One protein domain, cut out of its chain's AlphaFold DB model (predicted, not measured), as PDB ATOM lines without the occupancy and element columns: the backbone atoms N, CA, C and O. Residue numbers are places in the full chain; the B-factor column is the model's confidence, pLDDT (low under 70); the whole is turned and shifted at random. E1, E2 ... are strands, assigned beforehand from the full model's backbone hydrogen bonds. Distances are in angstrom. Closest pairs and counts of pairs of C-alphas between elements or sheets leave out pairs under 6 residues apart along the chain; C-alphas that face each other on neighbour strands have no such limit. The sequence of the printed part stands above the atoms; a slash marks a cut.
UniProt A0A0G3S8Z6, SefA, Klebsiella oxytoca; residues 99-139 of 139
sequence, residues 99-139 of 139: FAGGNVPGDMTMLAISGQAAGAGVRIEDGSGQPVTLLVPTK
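Overview. This is residues 99 to 139 of the 139 residues of the protein "SefA" of Klebsiella oxytoca (UniProt A0A0G3S8Z6). With little regular structure, this is a small strand hairpin, E1 and E2, in a body of loops: the hairpin's loop, residues 113 to 120, makes one end of the long axis, and residues 124 to 139 run on from E2 and turn back near Ser 128. The printed part has 41 residues, 6 of them in two named strands, E1 then E2, antiparallel, with no named helix; the class is all strand. It is elongated, 34 by 17 by 14 A, and only just compact, close to loose, with a radius of gyration of the C-alphas of 10.6 A.

Along the chain. Find C-alpha 110 at (-27.019, -30.062, 11.088); E1, residues 110 to 112, runs 6.4 A from there. E2, residues 121 to 123, runs 6.5 A to C-alpha 123 at (-23.764, -33.157, 10.353).

Arrangement. E1 and E2 form a hairpin over a short link of 8 residues, their directions 148 degrees apart. Look at C-alphas 110 and 123, which face each other at 4.6 A. N 111 and O 122, 2.8 A apart, are within hydrogen-bond range, as are N 122 and O 111, at 2.9 A.

Size, cuts and confidence. The farthest C-alphas, of Gln 116 and Lys 139, are 34.5 A apart. The printed part has no cut, and no printed residue is under 70 in pLDDT.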
ATOM      1  N   PHE A  99     -33.012 -37.191   4.721       96.69
ATOM      2  CA  PHE A  99     -32.805 -37.207   6.165       96.69
ATOM      3  C   PHE A  99     -33.695 -36.151   6.823       96.69
ATOM      4  O   PHE A  99     -33.816 -35.025   6.335       96.69
ATOM      5  N   ALA A 100     -34.341 -36.518   7.925       96.25
ATOM      6  CA  ALA A 100     -35.271 -35.669   8.658       96.25
ATOM      7  C   ALA A 100     -34.995 -35.759  10.162       96.25
ATOM      8  O   ALA A 100     -34.619 -36.810  10.675       96.25
ATOM      9  N   GLY A 101     -35.201 -34.653  10.872       95.50
ATOM     10  CA  GLY A 101     -35.011 -34.565  12.315       95.50
ATOM     11  C   GLY A 101     -35.064 -33.118  12.791       95.50
ATOM     12  O   GLY A 101     -35.160 -32.197  11.980       95.50
ATOM     13  N   GLY A 102     -35.006 -32.914  14.108       96.06
ATOM     14  CA  GLY A 102     -34.843 -31.573  14.670       96.06
ATOM     15  C   GLY A 102     -33.482 -31.009  14.268       96.06
ATOM     16  O   GLY A 102     -32.463 -31.659  14.489       96.06
ATOM     17  N   ASN A 103     -33.463 -29.826  13.662       96.88
ATOM     18  CA  ASN A 103     -32.255 -29.186  13.154       96.88
ATOM     19  C   ASN A 103     -31.720 -28.116  14.121       96.88
ATOM     20  O   ASN A 103     -32.449 -27.617  14.982       96.88
ATOM     21  N   VAL A 104     -30.447 -27.745  13.978       96.12
ATOM     22  CA  VAL A 104     -29.877 -26.595  14.697       96.12
ATOM     23  C   VAL A 104     -30.594 -25.317  14.223       96.12
ATOM     24  O   VAL A 104     -30.714 -25.113  13.016       96.12
ATOM     25  N   PRO A 105     -31.098 -24.435  15.112       93.75
ATOM     26  CA  PRO A 105     -31.868 -23.263  14.692       93.75
ATOM     27  C   PRO A 105     -31.118 -22.378  13.683       93.75
ATOM     28  O   PRO A 105     -30.066 -21.828  13.991       93.75
ATOM     29  N   GLY A 106     -31.684 -22.233  12.480       94.12
ATOM     30  CA  GLY A 106     -31.085 -21.477  11.372       94.12
ATOM     31  C   GLY A 106     -30.166 -22.282  10.441       94.12
ATOM     32  O   GLY A 106     -29.785 -21.756   9.400       94.12
ATOM     33  N   ASP A 107     -29.863 -23.543  10.756       95.69
ATOM     34  CA  ASP A 107     -29.024 -24.431   9.944       95.69
ATOM     35  C   ASP A 107     -29.778 -25.730   9.609       95.69
ATOM     36  O   ASP A 107     -30.187 -26.485  10.490       95.69
ATOM     37  N   MET A 108     -29.989 -25.983   8.316       97.00
ATOM     38  CA  MET A 108     -30.653 -27.192   7.807       97.00
ATOM     39  C   MET A 108     -29.667 -28.310   7.435       97.00
ATOM     40  O   MET A 108     -30.099 -29.356   6.965       97.00
ATOM     41  N   THR A 109     -28.361 -28.122   7.624       96.69
ATOM     42  CA  THR A 109     -27.315 -29.131   7.362       96.69
ATOM     43  C   THR A 109     -26.887 -29.892   8.621       96.69
ATOM     44  O   THR A 109     -26.140 -30.868   8.540       96.69
ATOM     45  N   MET A 110     -27.370 -29.473   9.796       96.81
ATOM     46  CA  MET A 110     -27.019 -30.062  11.088       96.81
ATOM     47  C   MET A 110     -28.262 -30.433  11.902       96.81
ATOM     48  O   MET A 110     -29.133 -29.604  12.165       96.81
ATOM     49  N   LEU A 111     -28.312 -31.683  12.360       97.56
ATOM     50  CA  LEU A 111     -29.253 -32.156  13.373       97.56
ATOM     51  C   LEU A 111     -28.886 -31.558  14.738       97.56
ATOM     52  O   LEU A 111     -27.716 -31.537  15.126       97.56
ATOM     53  N   ALA A 112     -29.883 -31.101  15.490       96.94
ATOM     54  CA  ALA A 112     -29.697 -30.653  16.864       96.94
ATOM     55  C   ALA A 112     -29.429 -31.845  17.795       96.94
ATOM     56  O   ALA A 112     -30.078 -32.888  17.702       96.94
ATOM     57  N   ILE A 113     -28.501 -31.668  18.737       95.19
ATOM     58  CA  ILE A 113     -28.290 -32.621  19.835       95.19
ATOM     59  C   ILE A 113     -29.328 -32.426  20.945       95.19
ATOM     60  O   ILE A 113     -29.804 -31.318  21.190       95.19
ATOM     61  N   SER A 114     -29.640 -33.510  21.653       91.94
ATOM     62  CA  SER A 114     -30.440 -33.497  22.879       91.94
ATOM     63  C   SER A 114     -29.592 -33.944  24.073       91.94
ATOM     64  O   SER A 114     -28.723 -34.805  23.948       91.94
ATOM     65  N   GLY A 115     -29.832 -33.350  25.246       91.25
ATOM     66  CA  GLY A 115     -29.111 -33.667  26.481       91.25
ATOM     67  C   GLY A 115     -28.587 -32.421  27.193       91.25
ATOM     68  O   GLY A 115     -29.189 -31.355  27.115       91.25
ATOM     69  N   GLN A 116     -27.477 -32.575  27.919       91.00
ATOM     70  CA  GLN A 116     -26.842 -31.490  28.686       91.00
ATOM     71  C   GLN A 116     -25.869 -30.635  27.856       91.00
ATOM     72  O   GLN A 116     -25.556 -29.515  28.252       91.00
ATOM     73  N   ALA A 117     -25.368 -31.158  26.734       90.19
ATOM     74  CA  ALA A 117     -24.465 -30.437  25.842       90.19
ATOM     75  C   ALA A 117     -25.241 -29.483  24.919       90.19
ATOM     76  O   ALA A 117     -26.346 -29.795  24.479       90.19
ATOM     77  N   ALA A 118     -24.640 -28.337  24.601       92.38
ATOM     78  CA  ALA A 118     -25.201 -27.307  23.730       92.38
ATOM     79  C   ALA A 118     -24.093 -26.663  22.878       92.38
ATOM     80  O   ALA A 118     -22.912 -26.817  23.181       92.38
ATOM     81  N   GLY A 119     -24.472 -25.939  21.819       92.38
ATOM     82  CA  GLY A 119     -23.524 -25.258  20.924       92.38
ATOM     83  C   GLY A 119     -22.901 -26.142  19.834       92.38
ATOM     84  O   GLY A 119     -22.042 -25.671  19.100       92.38
ATOM     85  N   ALA A 120     -23.347 -27.393  19.702       94.38
ATOM     86  CA  ALA A 120     -22.930 -28.327  18.658       94.38
ATOM     87  C   ALA A 120     -24.146 -29.040  18.035       94.38
ATOM     88  O   ALA A 120     -25.250 -29.005  18.581       94.38
ATOM     89  N   GLY A 121     -23.930 -29.705  16.902       95.88
ATOM     90  CA  GLY A 121     -24.926 -30.506  16.189       95.88
ATOM     91  C   GLY A 121     -24.264 -31.665  15.442       95.88
ATOM     92  O   GLY A 121     -23.037 -31.737  15.366       95.88
ATOM     93  N   VAL A 122     -25.066 -32.564  14.877       97.31
ATOM     94  CA  VAL A 122     -24.586 -33.691  14.060       97.31
ATOM     95  C   VAL A 122     -24.801 -33.363  12.587       97.31
ATOM     96  O   VAL A 122     -25.937 -33.183  12.153       97.31
ATOM     97  N   ARG A 123     -23.716 -33.295  11.813       96.44
ATOM     98  CA  ARG A 123     -23.764 -33.157  10.353       96.44
ATOM     99  C   ARG A 123     -23.732 -34.538   9.703       96.44
ATOM    100  O   ARG A 123     -23.001 -35.413  10.162       96.44
ATOM    101  N   ILE A 124     -24.506 -34.711   8.637       97.44
ATOM    102  CA  ILE A 124     -24.447 -35.885   7.759       97.44
ATOM    103  C   ILE A 124     -23.796 -35.433   6.454       97.44
ATOM    104  O   ILE A 124     -24.131 -34.366   5.939       97.44
ATOM    105  N   GLU A 125     -22.865 -36.224   5.935       95.56
ATOM    106  CA  GLU A 125     -22.198 -35.986   4.655       95.56
ATOM    107  C   GLU A 125     -22.485 -37.157   3.713       95.56
ATOM    108  O   GLU A 125     -22.620 -38.298   4.159       95.56
ATOM    109  N   ASP A 126     -22.620 -36.875   2.418       93.62
ATOM    110  CA  ASP A 126     -22.760 -37.910   1.393       93.62
ATOM    111  C   ASP A 126     -21.406 -38.560   1.038       93.62
ATOM    112  O   ASP A 126     -20.345 -38.163   1.524       93.62
ATOM    113  N   GLY A 127     -21.421 -39.557   0.146       89.44
ATOM    114  CA  GLY A 127     -20.205 -40.249  -0.307       89.44
ATOM    115  C   GLY A 127     -19.183 -39.367  -1.048       89.44
ATOM    116  O   GLY A 127     -18.086 -39.836  -1.343       89.44
ATOM    117  N   SER A 128     -19.513 -38.105  -1.345       91.12
ATOM    118  CA  SER A 128     -18.599 -37.093  -1.893       91.12
ATOM    119  C   SER A 128     -18.111 -36.079  -0.844       91.12
ATOM    120  O   SER A 128     -17.417 -35.118  -1.185       91.12
ATOM    121  N   GLY A 129     -18.455 -36.284   0.433       91.06
ATOM    122  CA  GLY A 129     -18.123 -35.386   1.540       91.06
ATOM    123  C   GLY A 129     -18.940 -34.091   1.547       91.06
ATOM    124  O   GLY A 129     -18.524 -33.114   2.169       91.06
ATOM    125  N   GLN A 130     -20.064 -34.029   0.823       93.50
ATOM    126  CA  GLN A 130     -20.926 -32.846   0.824       93.50
ATOM    127  C   GLN A 130     -21.973 -32.938   1.942       93.50
ATOM    128  O   GLN A 130     -22.607 -33.986   2.085       93.50
ATOM    129  N   PRO A 131     -22.205 -31.860   2.718       94.88
ATOM    130  CA  PRO A 131     -23.258 -31.829   3.725       94.88
ATOM    131  C   PRO A 131     -24.642 -32.104   3.131       94.88
ATOM    132  O   PRO A 131     -25.066 -31.456   2.171       94.88
ATOM    133  N   VAL A 132     -25.370 -33.031   3.745       96.62
ATOM    134  CA  VAL A 132     -26.767 -33.310   3.416       96.62
ATOM    135  C   VAL A 132     -27.657 -32.233   4.030       96.62
ATOM    136  O   VAL A 132     -27.624 -31.993   5.236       96.62
ATOM    137  N   THR A 133     -28.507 -31.615   3.210       97.38
ATOM    138  CA  THR A 133     -29.564 -30.720   3.693       97.38
ATOM    139  C   THR A 133     -30.774 -31.540   4.133       97.38
ATOM    140  O   THR A 133     -31.345 -32.299   3.349       97.38
ATOM    141  N   LEU A 134     -31.195 -31.372   5.384       97.44
ATOM    142  CA  LEU A 134     -32.375 -32.020   5.948       97.44
ATOM    143  C   LEU A 134     -33.643 -31.625   5.176       97.44
ATOM    144  O   LEU A 134     -33.783 -30.493   4.713       97.44
ATOM    145  N   LEU A 135     -34.581 -32.568   5.064       96.81
ATOM    146  CA  LEU A 135     -35.829 -32.452   4.290       96.81
ATOM    147  C   LEU A 135     -35.642 -32.244   2.772       96.81
ATOM    148  O   LEU A 135     -36.624 -32.021   2.065       96.81
ATOM    149  N   VAL A 136     -34.415 -32.364   2.252       96.56
ATOM    150  CA  VAL A 136     -34.111 -32.338   0.815       96.56
ATOM    151  C   VAL A 136     -33.606 -33.724   0.384       96.56
ATOM    152  O   VAL A 136     -32.735 -34.279   1.056       96.56
ATOM    153  N   PRO A 137     -34.110 -34.303  -0.723       94.31
ATOM    154  CA  PRO A 137     -33.572 -35.550  -1.255       94.31
ATOM    155  C   PRO A 137     -32.107 -35.410  -1.683       94.31
ATOM    156  O   PRO A 137     -31.734 -34.415  -2.310       94.31
ATOM    157  N   THR A 138     -31.295 -36.433  -1.416       91.06
ATOM    158  CA  THR A 138     -29.929 -36.529  -1.946       91.06
ATOM    159  C   THR A 138     -29.923 -36.497  -3.480       91.06
ATOM    160  O   THR A 138     -30.933 -36.757  -4.152       91.06
ATOM    161  N   LYS A 139     -28.774 -36.121  -4.046       79.62
ATOM    162  CA  LYS A 139     -28.587 -36.046  -5.498       79.62
ATOM    163  C   LYS A 139     -28.529 -37.437  -6.114       79.62
ATOM    164  O   LYS A 139     -27.829 -38.291  -5.544       79.62
TER     165      LYS A 139